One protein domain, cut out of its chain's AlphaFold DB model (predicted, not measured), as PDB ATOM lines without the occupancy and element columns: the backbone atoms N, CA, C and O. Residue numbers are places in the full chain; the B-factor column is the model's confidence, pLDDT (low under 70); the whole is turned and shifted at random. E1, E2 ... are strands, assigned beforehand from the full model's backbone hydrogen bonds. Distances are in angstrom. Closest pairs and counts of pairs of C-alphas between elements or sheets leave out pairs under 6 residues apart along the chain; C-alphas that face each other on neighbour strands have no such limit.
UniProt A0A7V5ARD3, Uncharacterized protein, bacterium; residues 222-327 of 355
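AT A GLANCE: This is residues 222 to 327 of the 355 residues of an uncharacterized protein of bacterium (UniProt A0A7V5ARD3). A strongly twisted sheet, E3 to E8, and a small sheet, E2 E1 E11, are partly face to face as a sandwich with their strands crossed, and the hairpin E9 and E10 reaches away from this body as an arm. E4, the longest strand by residues, bends in the large sheet, with E3 beside its first part, E8 beside its last part, and E5, E6 and E7 following in turn from its other side. The printed part has 106 residues with no named helix and eleven named strands, E1 to E11 in order along the chain, and its class is all strand. The large sheet is branched and its neighbour pairs are antiparallel; the small sheet, in the order E2 - E1 - E11, and the pair E9 - E10 are all antiparallel too. The whole is compact, with a radius of gyration of the C-alphas of 13.4 A and spans of 42 by 32 by 29 A.

IN THESE COORDINATES: E1 is residues 222 to 225, beginning at C-alpha 222 at (177.075, 321.044, 354.287), and E2 is residues 230 to 232. E2 runs on into E3, residues 235 to 238, across a break of 2 residues, at 77 degrees. E4, residues 241 to 249, is 22.2 A from first to last C-alpha and bends by 69 degrees at residue 246, where C-alpha 246 is at (173.773, 323.884, 339.606). E5, residues 257 to 264, is 22.5 A long, and E6, residues 269 to 276, is 20.6 A. E7 is residues 279 to 283, 13.0 A, and E8 is residues 291 to 294. E8 runs on into E9, residues 296 to 300, across a break of 1 residue, at 35 degrees. E10 is residues 306 to 309. E11, residues 321 to 326, is 14.3 A long and ends at C-alpha 326 at (182.644, 327.216, 357.247).

HOW THE PARTS SIT: In the large sheet E3 to E7 form a meander, each strand the antiparallel neighbour of the one before. E3 and E8 lie on one side of E4, beside residues 241 to 244 and 245 to 249, and E5 lies on the other side. N 236 and O 243 of the hairpin E3 and E4 are within hydrogen-bond range at 2.9 A, as are N 247 of E4 and O 293 of E8 at 2.8 A. In the hairpin E4 and E5, N 244 and O 261 are 2.9 A apart; in E5 and E6, N 260 and O 273 are 2.8 A apart; in E6 and E7, N 274 and O 281 are 3.0 A apart. The sheet E2 E1 E11 makes a sandwich, two sheets face to face, with the large sheet: the facing parts are 9.7 A centre to centre, their best planes 8 degrees apart, and the strands of the one stand at 80 degrees to those of the other. In the small sheet E1 is the inner strand, with N 224 and O 231 of E2 at 2.9 A and N 223 and O 323 of E11 at 2.8 A. The closest C-alphas of E6 and E11 are those of Leu 269 and Arg 321, 6.1 A apart. In the hairpin E9 and E10, N 298 and O 307 are 2.9 A apart. E8 and E9 meet only through their link, and E10 is apart from E8. Residues 291 to 292 of E8 also pair, antiparallel, with residues 315 to 316.

THE WHOLE: The two C-alphas farthest apart, those of Thr 286 and Val 302, are 42.1 A from each other. The printed part has no cut. The link E10 to E11, with 11 residues between them, is long. The mean pLDDT of the printed part is 90.8, and residues 311 to 312 are under 70.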
ATOM      1  N   LEU A 222     176.669 321.900 355.386       90.81
ATOM      2  CA  LEU A 222     177.075 321.044 354.287       90.81
ATOM      3  C   LEU A 222     177.352 321.940 353.073       90.81
ATOM      4  O   LEU A 222     176.578 322.839 352.764       90.81
ATOM      5  N   GLY A 223     178.505 321.741 352.450       92.12
ATOM      6  CA  GLY A 223     179.016 322.528 351.339       92.12
ATOM      7  C   GLY A 223     179.676 321.636 350.298       92.12
ATOM      8  O   GLY A 223     180.052 320.497 350.599       92.12
ATOM      9  N   ILE A 224     179.889 322.172 349.102       92.50
ATOM     10  CA  ILE A 224     180.761 321.559 348.104       92.50
ATOM     11  C   ILE A 224     182.073 322.328 348.004       92.50
ATOM     12  O   ILE A 224     182.130 323.541 348.176       92.50
ATOM     13  N   ALA A 225     183.155 321.610 347.740       92.56
ATOM     14  CA  ALA A 225     184.484 322.185 347.631       92.56
ATOM     15  C   ALA A 225     185.256 321.589 346.456       92.56
ATOM     16  O   ALA A 225     185.172 320.388 346.206       92.56
ATOM     17  N   ASP A 226     186.054 322.420 345.784       89.94
ATOM     18  CA  ASP A 226     187.235 321.964 345.049       89.94
ATOM     19  C   ASP A 226     188.452 322.089 345.977       89.94
ATOM     20  O   ASP A 226     188.375 322.767 346.995       89.94
ATOM     21  N   ASN A 227     189.597 321.460 345.705       85.75
ATOM     22  CA  ASN A 227     190.716 321.436 346.670       85.75
ATOM     23  C   ASN A 227     191.240 322.826 347.115       85.75
ATOM     24  O   ASN A 227     192.121 322.900 347.976       85.75
ATOM     25  N   THR A 228     190.748 323.914 346.515       86.25
ATOM     26  CA  THR A 228     191.107 325.302 346.809       86.25
ATOM     27  C   THR A 228     189.976 326.078 347.487       86.25
ATOM     28  O   THR A 228     190.240 326.885 348.380       86.25
ATOM     29  N   ASN A 229     188.737 325.856 347.062       89.06
ATOM     30  CA  ASN A 229     187.579 326.694 347.331       89.06
ATOM     31  C   ASN A 229     186.415 325.874 347.884       89.06
ATOM     32  O   ASN A 229     186.295 324.688 347.603       89.06
ATOM     33  N   ALA A 230     185.522 326.523 348.624       88.25
ATOM     34  CA  ALA A 230     184.316 325.909 349.155       88.25
ATOM     35  C   ALA A 230     183.137 326.866 349.006       88.25
ATOM     36  O   ALA A 230     183.313 328.071 349.191       88.25
ATOM     37  N   ASP A 231     181.967 326.316 348.714       88.12
ATOM     38  CA  ASP A 231     180.699 327.032 348.701       88.12
ATOM     39  C   ASP A 231     179.631 326.224 349.445       88.12
ATOM     40  O   ASP A 231     179.765 325.008 349.623       88.12
ATOM     41  N   PHE A 232     178.591 326.901 349.917       86.25
ATOM     42  CA  PHE A 232     177.388 326.210 350.375       86.25
ATOM     43  C   PHE A 232     176.495 325.906 349.168       86.25
ATOM     44  O   PHE A 232     176.765 326.341 348.052       86.25
ATOM     45  N   MET A 233     175.450 325.116 349.366       84.75
ATOM     46  CA  MET A 233     174.521 324.792 348.294       84.75
ATOM     47  C   MET A 233     173.169 324.393 348.858       84.75
ATOM     48  O   MET A 233     173.069 323.927 349.995       84.75
ATOM     49  N   PHE A 234     172.150 324.519 348.018       82.12
ATOM     50  CA  PHE A 234     170.931 323.748 348.190       82.12
ATOM     51  C   PHE A 234     171.166 322.321 347.664       82.12
ATOM     52  O   PHE A 234     171.834 322.140 346.643       82.12
ATOM     53  N   TYR A 235     170.679 321.314 348.382       87.62
ATOM     54  CA  TYR A 235     170.841 319.904 348.025       87.62
ATOM     55  C   TYR A 235     169.583 319.123 348.379       87.62
ATOM     56  O   TYR A 235     168.883 319.536 349.294       87.62
ATOM     57  N   ASP A 236     169.370 317.983 347.729       88.00
ATOM     58  CA  ASP A 236     168.364 316.984 348.104       88.00
ATOM     59  C   ASP A 236     169.035 315.667 348.512       88.00
ATOM     60  O   ASP A 236     170.201 315.414 348.184       88.00
ATOM     61  N   GLU A 237     168.308 314.823 349.243       87.31
ATOM     62  CA  GLU A 237     168.705 313.441 349.515       87.31
ATOM     63  C   GLU A 237     167.832 312.474 348.703       87.31
ATOM     64  O   GLU A 237     166.665 312.258 349.020       87.31
ATOM     65  N   GLU A 238     168.410 311.839 347.683       84.75
ATOM     66  CA  GLU A 238     167.710 310.909 346.791       84.75
ATOM     67  C   GLU A 238     168.381 309.537 346.804       84.75
ATOM     68  O   GLU A 238     169.572 309.408 346.533       84.75
ATOM     69  N   GLU A 239     167.629 308.484 347.135       80.69
ATOM     70  CA  GLU A 239     168.100 307.086 347.115       80.69
ATOM     71  C   GLU A 239     169.449 306.831 347.838       80.69
ATOM     72  O   GLU A 239     170.184 305.889 347.528       80.69
ATOM     73  N   GLY A 240     169.783 307.644 348.848       84.75
ATOM     74  CA  GLY A 240     171.051 307.562 349.589       84.75
ATOM     75  C   GLY A 240     172.217 308.353 348.980       84.75
ATOM     76  O   GLY A 240     173.365 308.168 349.407       84.75
ATOM     77  N   TYR A 241     171.935 309.224 348.013       91.06
ATOM     78  CA  TYR A 241     172.842 310.224 347.461       91.06
ATOM     79  C   TYR A 241     172.434 311.628 347.893       91.06
ATOM     80  O   TYR A 241     171.261 311.910 348.097       91.06
ATOM     81  N   TYR A 242     173.424 312.507 347.983       93.31
ATOM     82  CA  TYR A 242     173.224 313.947 348.040       93.31
ATOM     83  C   TYR A 242     173.262 314.488 346.613       93.31
ATOM     84  O   TYR A 242     174.275 314.310 345.925       93.31
ATOM     85  N   VAL A 243     172.188 315.136 346.179       94.50
ATOM     86  CA  VAL A 243     172.058 315.729 344.846       94.50
ATOM     87  C   VAL A 243     172.210 317.232 344.974       94.50
ATOM     88  O   VAL A 243     171.477 317.876 345.717       94.50
ATOM     89  N   VAL A 244     173.195 317.799 344.284       93.50
ATOM     90  CA  VAL A 244     173.433 319.245 344.265       93.50
ATOM     91  C   VAL A 244     173.097 319.777 342.885       93.50
ATOM     92  O   VAL A 244     173.765 319.426 341.911       93.50
ATOM     93  N   TYR A 245     172.105 320.656 342.810       93.06
ATOM     94  CA  TYR A 245     171.745 321.349 341.577       93.06
ATOM     95  C   TYR A 245     172.704 322.499 341.298       93.06
ATOM     96  O   TYR A 245     173.265 323.108 342.214       93.06
ATOM     97  N   GLY A 246     172.884 322.819 340.026       94.12
ATOM     98  CA  GLY A 246     173.773 323.884 339.606       94.12
ATOM     99  C   GLY A 246     173.861 324.018 338.100       94.12
ATOM    100  O   GLY A 246     173.027 323.522 337.349       94.12
ATOM    101  N   GLU A 247     174.928 324.669 337.660       94.44
ATOM    102  CA  GLU A 247     175.307 324.743 336.260       94.44
ATOM    103  C   GLU A 247     176.675 324.091 336.046       94.44
ATOM    104  O   GLU A 247     177.609 324.267 336.831       94.44
ATOM    105  N   TYR A 248     176.826 323.383 334.936       94.69
ATOM    106  CA  TYR A 248     178.067 322.768 334.495       94.69
ATOM    107  C   TYR A 248     178.577 323.412 333.206       94.69
ATOM    108  O   TYR A 248     177.808 323.733 332.300       94.69
ATOM    109  N   THR A 249     179.898 323.535 333.089       94.00
ATOM    110  CA  THR A 249     180.569 323.949 331.855       94.00
ATOM    111  C   THR A 249     181.703 322.983 331.499       94.00
ATOM    112  O   THR A 249     182.577 322.732 332.334       94.00
ATOM    113  N   PRO A 250     181.747 322.466 330.256       93.12
ATOM    114  CA  PRO A 250     182.876 321.686 329.756       93.12
ATOM    115  C   PRO A 250     183.998 322.539 329.141       93.12
ATOM    116  O   PRO A 250     185.072 322.024 328.829       93.12
ATOM    117  N   ASP A 251     183.752 323.829 328.916       91.19
ATOM    118  CA  ASP A 251     184.551 324.700 328.053       91.19
ATOM    119  C   ASP A 251     185.072 325.951 328.780       91.19
ATOM    120  O   ASP A 251     185.102 327.047 328.219       91.19
ATOM    121  N   ASP A 252     185.527 325.772 330.026       89.06
ATOM    122  CA  ASP A 252     186.122 326.825 330.867       89.06
ATOM    123  C   ASP A 252     185.194 328.042 331.057       89.06
ATOM    124  O   ASP A 252     185.634 329.189 331.150       89.06
ATOM    125  N   GLY A 253     183.883 327.788 331.112       87.62
ATOM    126  CA  GLY A 253     182.854 328.784 331.390       87.62
ATOM    127  C   GLY A 253     182.303 329.519 330.173       87.62
ATOM    128  O   GLY A 253     181.588 330.507 330.368       87.62
ATOM    129  N   ALA A 254     182.607 329.080 328.949       89.69
ATOM    130  CA  ALA A 254     182.045 329.685 327.741       89.69
ATOM    131  C   ALA A 254     180.569 329.301 327.519       89.69
ATOM    132  O   ALA A 254     179.791 330.141 327.063       89.69
ATOM    133  N   THR A 255     180.182 328.084 327.898       91.94
ATOM    134  CA  THR A 255     178.813 327.563 327.831       91.94
ATOM    135  C   THR A 255     178.445 326.895 329.149       91.94
ATOM    136  O   THR A 255     179.206 326.070 329.654       91.94
ATOM    137  N   TRP A 256     177.273 327.234 329.683       93.38
ATOM    138  CA  TRP A 256     176.729 326.668 330.915       93.38
ATOM    139  C   TRP A 256     175.458 325.881 330.610       93.38
ATOM    140  O   TRP A 256     174.653 326.296 329.772       93.38
ATOM    141  N   PHE A 257     175.318 324.739 331.270       93.75
ATOM    142  CA  PHE A 257     174.177 323.838 331.181       93.75
ATOM    143  C   PHE A 257     173.655 323.592 332.585       93.75
ATOM    144  O   PHE A 257     174.472 323.381 333.480       93.75
ATOM    145  N   ASP A 258     172.338 323.555 332.769       94.69
ATOM    146  CA  ASP A 258     171.758 323.072 334.023       94.69
ATOM    147  C   ASP A 258     172.283 321.663 334.299       94.69
ATOM    148  O   ASP A 258     172.447 320.853 333.375       94.69
ATOM    149  N   ALA A 259     172.614 321.390 335.553       94.88
ATOM    150  CA  ALA A 259     173.273 320.159 335.932       94.88
ATOM    151  C   ALA A 259     173.008 319.762 337.382       94.88
ATOM    152  O   ALA A 259     172.729 320.590 338.245       94.88
ATOM    153  N   GLU A 260     173.203 318.477 337.641       95.38
ATOM    154  CA  GLU A 260     173.159 317.857 338.958       95.38
ATOM    155  C   GLU A 260     174.493 317.168 339.234       95.38
ATOM    156  O   GLU A 260     175.078 316.517 338.363       95.38
ATOM    157  N   ALA A 261     174.981 317.307 340.461       95.19
ATOM    158  CA  ALA A 261     176.147 316.603 340.965       95.19
ATOM    159  C   ALA A 261     175.725 315.637 342.073       95.19
ATOM    160  O   ALA A 261     175.180 316.051 343.095       95.19
ATOM    161  N   TYR A 262     176.022 314.353 341.880       95.75
ATOM    162  CA  TYR A 262     175.633 313.285 342.792       95.75
ATOM    163  C   TYR A 262     176.804 312.897 343.683       95.75
ATOM    164  O   TYR A 262     177.871 312.496 343.202       95.75
ATOM    165  N   PHE A 263     176.597 312.956 344.993       95.81
ATOM    166  CA  PHE A 263     177.580 312.561 345.992       95.81
ATOM    167  C   PHE A 263     177.051 311.404 346.826       95.81
ATOM    168  O   PHE A 263     175.897 311.383 347.238       95.81
ATOM    169  N   ASN A 264     177.905 310.433 347.127       93.88
ATOM    170  CA  ASN A 264     177.540 309.396 348.090       93.88
ATOM    171  C   ASN A 264     177.616 309.914 349.538       93.88
ATOM    172  O   ASN A 264     178.147 310.989 349.811       93.88
ATOM    173  N   SER A 265     177.187 309.088 350.492       91.88
ATOM    174  CA  SER A 265     177.231 309.397 351.932       91.88
ATOM    175  C   SER A 265     178.627 309.674 352.515       91.88
ATOM    176  O   SER A 265     178.746 310.157 353.637       91.88
ATOM    177  N   SER A 266     179.701 309.375 351.776       94.00
ATOM    178  CA  SER A 266     181.079 309.734 352.150       94.00
ATOM    179  C   SER A 266     181.537 311.073 351.555       94.00
ATOM    180  O   SER A 266     182.697 311.447 351.725       94.00
ATOM    181  N   GLY A 267     180.655 311.771 350.838       94.12
ATOM    182  CA  GLY A 267     180.904 313.055 350.190       94.12
ATOM    183  C   GLY A 267     181.748 312.979 348.916       94.12
ATOM    184  O   GLY A 267     182.324 313.979 348.478       94.12
ATOM    185  N   VAL A 268     181.866 311.793 348.315       95.06
ATOM    186  CA  VAL A 268     182.591 311.596 347.055       95.06
ATOM    187  C   VAL A 268     181.625 311.771 345.890       95.06
ATOM    188  O   VAL A 268     180.577 311.127 345.886       95.06
ATOM    189  N   LEU A 269     182.005 312.598 344.910       95.00
ATOM    190  CA  LEU A 269     181.292 312.724 343.640       95.00
ATOM    191  C   LEU A 269     181.290 311.365 342.928       95.00
ATOM    192  O   LEU A 269     182.356 310.792 342.694       95.00
ATOM    193  N   VAL A 270     180.105 310.855 342.609       94.56
ATOM    194  CA  VAL A 270     179.916 309.572 341.912       94.56
ATOM    195  C   VAL A 270     179.411 309.738 340.483       94.56
ATOM    196  O   VAL A 270     179.513 308.797 339.703       94.56
ATOM    197  N   GLY A 271     178.901 310.914 340.130       94.00
ATOM    198  CA  GLY A 271     178.430 311.214 338.785       94.00
ATOM    199  C   GLY A 271     177.893 312.633 338.679       94.00
ATOM    200  O   GLY A 271     177.635 313.292 339.689       94.00
ATOM    201  N   MET A 272     177.749 313.096 337.444       95.81
ATOM    202  CA  MET A 272     177.057 314.333 337.115       95.81
ATOM    203  C   MET A 272     176.089 314.097 335.961       95.81
ATOM    204  O   MET A 272     176.362 313.292 335.069       95.81
ATOM    205  N   VAL A 273     174.997 314.851 335.969       96.00
ATOM    206  CA  VAL A 273     174.019 314.909 334.882       96.00
ATOM    207  C   VAL A 273     173.996 316.338 334.373       96.00
ATOM    208  O   VAL A 273     173.898 317.262 335.170       96.00
ATOM    209  N   ALA A 274     174.112 316.546 333.063       94.75
ATOM    210  CA  ALA A 274     173.898 317.855 332.444       94.75
ATOM    211  C   ALA A 274     172.727 317.794 331.464       94.75
ATOM    212  O   ALA A 274     172.589 316.836 330.702       94.75
ATOM    213  N   TYR A 275     171.923 318.852 331.439       93.38
ATOM    214  CA  TYR A 275     170.731 318.948 330.611       93.38
ATOM    215  C   TYR A 275     171.018 319.747 329.337       93.38
ATOM    216  O   TYR A 275     171.111 320.975 329.335       93.38
ATOM    217  N   VAL A 276     171.135 319.049 328.205       91.75
ATOM    218  CA  VAL A 276     171.412 319.672 326.900       91.75
ATOM    219  C   VAL A 276     170.160 319.625 326.036       91.75
ATOM    220  O   VAL A 276     169.768 318.577 325.527       91.75
ATOM    221  N   GLY A 277     169.510 320.780 325.863       88.50
ATOM    222  CA  GLY A 277     168.244 320.860 325.126       88.50
ATOM    223  C   GLY A 277     167.109 320.077 325.796       88.50
ATOM    224  O   GLY A 277     166.250 319.549 325.092       88.50
ATOM    225  N   GLY A 278     167.140 319.976 327.130       85.75
ATOM    226  CA  GLY A 278     166.168 319.236 327.940       85.75
ATOM    227  C   GLY A 278     166.430 317.732 328.052       85.75
ATOM    228  O   GLY A 278     165.631 317.031 328.661       85.75
ATOM    229  N   PHE A 279     167.522 317.221 327.474       87.12
ATOM    230  CA  PHE A 279     167.894 315.811 327.594       87.12
ATOM    231  C   PHE A 279     169.007 315.628 328.630       87.12
ATOM    232  O   PHE A 279     170.026 316.320 328.510       87.12
ATOM    233  N   PRO A 280     168.850 314.701 329.594       94.06
ATOM    234  CA  PRO A 280     169.891 314.396 330.563       94.06
ATOM    235  C   PRO A 280     171.043 313.645 329.890       94.06
ATOM    236  O   PRO A 280     170.834 312.747 329.065       94.06
ATOM    237  N   ILE A 281     172.268 314.025 330.235       93.56
ATOM    238  CA  ILE A 281     173.498 313.366 329.806       93.56
ATOM    239  C   ILE A 281     174.334 313.075 331.047       93.56
ATOM    240  O   ILE A 281     174.831 314.008 331.675       93.56
ATOM    241  N   ASP A 282     174.522 311.792 331.348       94.69
ATOM    242  CA  ASP A 282     175.397 311.331 332.427       94.69
ATOM    243  C   ASP A 282     176.869 311.432 332.020       94.69
ATOM    244  O   ASP A 282     177.261 311.023 330.918       94.69
ATOM    245  N   PHE A 283     177.712 311.916 332.926       89.38
ATOM    246  CA  PHE A 283     179.155 311.925 332.736       89.38
ATOM    247  C   PHE A 283     179.910 311.991 334.067       89.38
ATOM    248  O   PHE A 283     179.378 312.325 335.124       89.38
ATOM    249  N   GLU A 284     181.201 311.688 333.992       91.50
ATOM    250  CA  GLU A 284     182.166 312.020 335.033       91.50
ATOM    251  C   GLU A 284     183.050 313.147 334.493       91.50
ATOM    252  O   GLU A 284     183.479 313.066 333.335       91.50
ATOM    253  N   PRO A 285     183.356 314.187 335.283       89.69
ATOM    254  CA  PRO A 285     184.357 315.166 334.885       89.69
ATOM    255  C   PRO A 285     185.690 314.471 334.583       89.69
ATOM    256  O   PRO A 285     186.116 313.571 335.308       89.69
ATOM    257  N   THR A 286     186.368 314.883 333.517       90.00
ATOM    258  CA  THR A 286     187.614 314.255 333.038       90.00
ATOM    259  C   THR A 286     188.781 315.227 332.910       90.00
ATOM    260  O   THR A 286     189.927 314.807 332.720       90.00
ATOM    261  N   THR A 287     188.527 316.527 333.017       86.56
ATOM    262  CA  THR A 287     189.499 317.584 332.761       86.56
ATOM    263  C   THR A 287     189.489 318.633 333.863       86.56
ATOM    264  O   THR A 287     188.553 318.774 334.643       86.56
ATOM    265  N   THR A 288     190.551 319.433 333.912       85.31
ATOM    266  CA  THR A 288     190.626 320.589 334.810       85.31
ATOM    267  C   THR A 288     189.998 321.846 334.209       85.31
ATOM    268  O   THR A 288     190.071 322.891 334.842       85.31
ATOM    269  N   THR A 289     189.474 321.814 332.982       89.00
ATOM    270  CA  THR A 289     188.779 322.956 332.347       89.00
ATOM    271  C   THR A 289     187.274 322.927 332.585       89.00
ATOM    272  O   THR A 289     186.580 323.879 332.250       89.00
ATOM    273  N   GLU A 290     186.784 321.842 333.174       94.31
ATOM    274  CA  GLU A 290     185.397 321.661 333.567       94.31
ATOM    275  C   GLU A 290     185.120 322.334 334.912       94.31
ATOM    276  O   GLU A 290     185.896 322.191 335.870       94.31
ATOM    277  N   TRP A 291     183.998 323.047 334.993       94.81
ATOM    278  CA  TRP A 291     183.567 323.713 336.217       94.81
ATOM    279  C   TRP A 291     182.112 323.427 336.536       94.81
ATOM    280  O   TRP A 291     181.310 323.131 335.651       94.81
ATOM    281  N   PHE A 292     181.793 323.572 337.813       94.44
ATOM    282  CA  PHE A 292     180.450 323.484 338.349       94.44
ATOM    283  C   PHE A 292     180.157 324.718 339.203       94.44
ATOM    284  O   PHE A 292     181.034 325.180 339.934       94.44
ATOM    285  N   ARG A 293     178.945 325.253 339.100       93.81
ATOM    286  CA  ARG A 293     178.430 326.345 339.930       93.81
ATOM    287  C   ARG A 293     177.195 325.846 340.669       93.81
ATOM    288  O   ARG A 293     176.181 325.656 340.005       93.81
ATOM    289  N   PRO A 294     177.256 325.607 341.987       93.44
ATOM    290  CA  PRO A 294     176.079 325.174 342.733       93.44
ATOM    291  C   PRO A 294     174.978 326.237 342.713       93.44
ATOM    292  O   PRO A 294     175.249 327.434 342.673       93.44
ATOM    293  N   THR A 295     173.730 325.816 342.786       92.06
ATOM    294  CA  THR A 295     172.605 326.729 342.974       92.06
ATOM    295  C   THR A 295     172.452 327.060 344.457       92.06
ATOM    296  O   THR A 295     172.511 326.185 345.326       92.06
ATOM    297  N   HIS A 296     172.223 328.337 344.755       90.62
ATOM    298  CA  HIS A 296     171.812 328.791 346.079       90.62
ATOM    299  C   HIS A 296     170.309 329.038 346.107       90.62
ATOM    300  O   HIS A 296     169.762 329.608 345.164       90.62
ATOM    301  N   ALA A 297     169.671 328.667 347.214       92.06
ATOM    302  CA  ALA A 297     168.287 329.012 347.499       92.06
ATOM    303  C   ALA A 297     168.229 330.232 348.429       92.06
ATOM    304  O   ALA A 297     168.994 330.336 349.398       92.06
ATOM    305  N   TYR A 298     167.322 331.162 348.150       93.12
ATOM    306  CA  TYR A 298     167.045 332.289 349.034       93.12
ATOM    307  C   TYR A 298     165.569 332.664 349.023       93.12
ATOM    308  O   TYR A 298     164.891 332.518 348.017       93.12
ATOM    309  N   ILE A 299     165.088 333.210 350.136       93.25
ATOM    310  CA  ILE A 299     163.768 333.841 350.197       93.25
ATOM    311  C   ILE A 299     163.947 335.325 349.881       93.25
ATOM    312  O   ILE A 299     164.747 336.015 350.533       93.25
ATOM    313  N   ASP A 300     163.236 335.828 348.874       93.12
ATOM    314  CA  ASP A 300     163.198 337.262 348.597       93.12
ATOM    315  C   ASP A 300     162.249 337.947 349.591       93.12
ATOM    316  O   ASP A 300     161.073 337.623 349.708       93.12
ATOM    317  N   THR A 301     162.761 338.913 350.350       91.81
ATOM    318  CA  THR A 301     161.991 339.604 351.406       91.81
ATOM    319  C   THR A 301     160.908 340.554 350.886       91.81
ATOM    320  O   THR A 301     160.170 341.136 351.685       91.81
ATOM    321  N   VAL A 302     160.833 340.773 349.574       92.31
ATOM    322  CA  VAL A 302     159.825 341.605 348.909       92.31
ATOM    323  C   VAL A 302     158.673 340.747 348.403       92.31
ATOM    324  O   VAL A 302     157.518 341.128 348.609       92.31
ATOM    325  N   THR A 303     158.969 339.630 347.735       93.19
ATOM    326  CA  THR A 303     157.944 338.715 347.195       93.19
ATOM    327  C   THR A 303     157.512 337.657 348.203       93.19
ATOM    328  O   THR A 303     156.380 337.192 348.125       93.19
ATOM    329  N   PHE A 304     158.372 337.342 349.177       89.50
ATOM    330  CA  PHE A 304     158.254 336.193 350.079       89.50
ATOM    331  C   PHE A 304     158.230 334.850 349.339       89.50
ATOM    332  O   PHE A 304     157.690 333.872 349.844       89.50
ATOM    333  N   GLU A 305     158.835 334.799 348.153       91.31
ATOM    334  CA  GLU A 305     158.967 333.582 347.357       91.31
ATOM    335  C   GLU A 305     160.369 332.979 347.523       91.31
ATOM    336  O   GLU A 305     161.356 333.695 347.736       91.31
ATOM    337  N   LEU A 306     160.443 331.648 347.429       90.75
ATOM    338  CA  LEU A 306     161.702 330.920 347.326       90.75
ATOM    339  C   LEU A 306     162.246 331.070 345.902       90.75
ATOM    340  O   LEU A 306     161.611 330.663 344.932       90.75
ATOM    341  N   GLU A 307     163.434 331.644 345.787       92.94
ATOM    342  CA  GLU A 307     164.139 331.860 344.531       92.94
ATOM    343  C   GLU A 307     165.485 331.128 344.523       92.94
ATOM    344  O   GLU A 307     166.076 330.816 345.562       92.94
ATOM    345  N   TYR A 308     165.988 330.889 343.312       90.50
ATOM    346  CA  TYR A 308     167.223 330.160 343.061       90.50
ATOM    347  C   TYR A 308     168.166 331.003 342.203       90.50
ATOM    348  O   TYR A 308     167.741 331.638 341.237       90.50
ATOM    349  N   GLU A 309     169.461 330.998 342.519       88.31
ATOM    350  CA  GLU A 309     170.473 331.628 341.667       88.31
ATOM    351  C   GLU A 309     171.741 330.778 341.523       88.31
ATOM    352  O   GLU A 309     172.259 330.226 342.493       88.31
ATOM    353  N   SER A 310     172.261 330.720 340.294       70.50
ATOM    354  CA  SER A 310     173.483 330.003 339.900       70.50
ATOM    355  C   SER A 310     174.758 330.858 340.002       70.50
ATOM    356  O   SER A 310     175.831 330.476 339.533       70.50
ATOM    357  N   SER A 311     174.677 332.043 340.618       63.59
ATOM    358  CA  SER A 311     175.767 333.027 340.736       63.59
ATOM    359  C   SER A 311     176.802 332.696 341.827       63.59
ATOM    360  O   SER A 311     177.469 333.587 342.359       63.59
ATOM    361  N   SER A 312     176.947 331.415 342.145       67.88
ATOM    362  CA  SER A 312     177.878 330.876 343.131       67.88
ATOM    363  C   SER A 312     179.321 330.806 342.618       67.88
ATOM    364  O   SER A 312     179.656 331.161 341.477       67.88
ATOM    365  N   LEU A 313     180.219 330.361 343.496       85.19
ATOM    366  CA  LEU A 313     181.618 330.141 343.178       85.19
ATOM    367  C   LEU A 313     181.761 329.004 342.155       85.19
ATOM    368  O   LEU A 313     181.294 327.890 342.368       85.19
ATOM    369  N   ALA A 314     182.451 329.264 341.040       89.38
ATOM    370  CA  ALA A 314     182.793 328.209 340.090       89.38
ATOM    371  C   ALA A 314     183.888 327.308 340.680       89.38
ATOM    372  O   ALA A 314     184.999 327.768 340.951       89.38
ATOM    373  N   LEU A 315     183.571 326.026 340.834       89.44
ATOM    374  CA  LEU A 315     184.424 325.004 341.433       89.44
ATOM    375  C   LEU A 315     184.891 323.998 340.380       89.44
ATOM    376  O   LEU A 315     184.160 323.673 339.442       89.44
ATOM    377  N   LYS A 316     186.123 323.497 340.509       93.06
ATOM    378  CA  LYS A 316     186.663 322.485 339.587       93.06
ATOM    379  C   LYS A 316     185.891 321.172 339.697       93.06
ATOM    380  O   LYS A 316     186.005 320.470 340.699       93.06
ATOM    381  N   ALA A 317     185.189 320.799 338.625       89.31
ATOM    382  CA  ALA A 317     184.269 319.661 338.618       89.31
ATOM    383  C   ALA A 317     184.961 318.330 338.990       89.31
ATOM    384  O   ALA A 317     184.470 317.573 339.823       89.31
ATOM    385  N   LEU A 318     186.162 318.082 338.451       92.06
ATOM    386  CA  LEU A 318     186.963 316.874 338.721       92.06
ATOM    387  C   LEU A 318     187.380 316.717 340.195       92.06
ATOM    388  O   LEU A 318     187.726 315.624 340.650       92.06
ATOM    389  N   GLU A 319     187.374 317.810 340.951       91.88
ATOM    390  CA  GLU A 319     187.874 317.859 342.320       91.88
ATOM    391  C   GLU A 319     186.759 317.955 343.361       91.88
ATOM    392  O   GLU A 319     187.063 317.957 344.553       91.88
ATOM    393  N   LEU A 320     185.493 317.987 342.931       94.75
ATOM    394  CA  LEU A 320     184.366 318.232 343.821       94.75
ATOM    395  C   LEU A 320     184.277 317.201 344.941       94.75
ATOM    396  O   LEU A 320     184.320 315.983 344.726       94.75
ATOM    397  N   ARG A 321     184.110 317.707 346.157       95.50
ATOM    398  CA  ARG A 321     183.800 316.934 347.355       95.50
ATOM    399  C   ARG A 321     182.709 317.637 348.134       95.50
ATOM    400  O   ARG A 321     182.740 318.854 348.271       95.50
ATOM    401  N   LEU A 322     181.803 316.848 348.685       94.94
ATOM    402  CA  LEU A 322     180.810 317.308 349.640       94.94
ATOM    403  C   LEU A 322     181.383 317.176 351.056       94.94
ATOM    404  O   LEU A 322     182.018 316.172 351.395       94.94
ATOM    405  N   GLY A 323     181.170 318.181 351.899       93.38
ATOM    406  CA  GLY A 323     181.615 318.142 353.286       93.38
ATOM    407  C   GLY A 323     181.226 319.375 354.088       93.38
ATOM    408  O   GLY A 323     180.626 320.311 353.581       93.38
ATOM    409  N   TRP A 324     181.574 319.383 355.374       91.94
ATOM    410  CA  TRP A 324     181.273 320.512 356.254       91.94
ATOM    411  C   TRP A 324     182.206 321.695 355.987       91.94
ATOM    412  O   TRP A 324     183.399 321.633 356.309       91.94
ATOM    413  N   VAL A 325     181.647 322.789 355.477       92.06
ATOM    414  CA  VAL A 325     182.365 324.032 355.169       92.06
ATOM    415  C   VAL A 325     182.029 325.107 356.197       92.06
ATOM    416  O   VAL A 325     180.979 325.064 356.839       92.06
ATOM    417  N   ASN A 326     182.941 326.056 356.407       92.81
ATOM    418  CA  ASN A 326     182.644 327.216 357.247       92.81
ATOM    419  C   ASN A 326     181.755 328.173 356.461       92.81
ATOM    420  O   ASN A 326     182.033 328.433 355.294       92.81
ATOM    421  N   VAL A 327     180.747 328.735 357.118       92.19
ATOM    422  CA  VAL A 327     179.983 329.833 356.526       92.19
ATOM    423  C   VAL A 327     180.773 331.137 356.612       92.19
ATOM    424  O   VAL A 327     181.623 331.310 357.493       92.19
TER     425      VAL A 327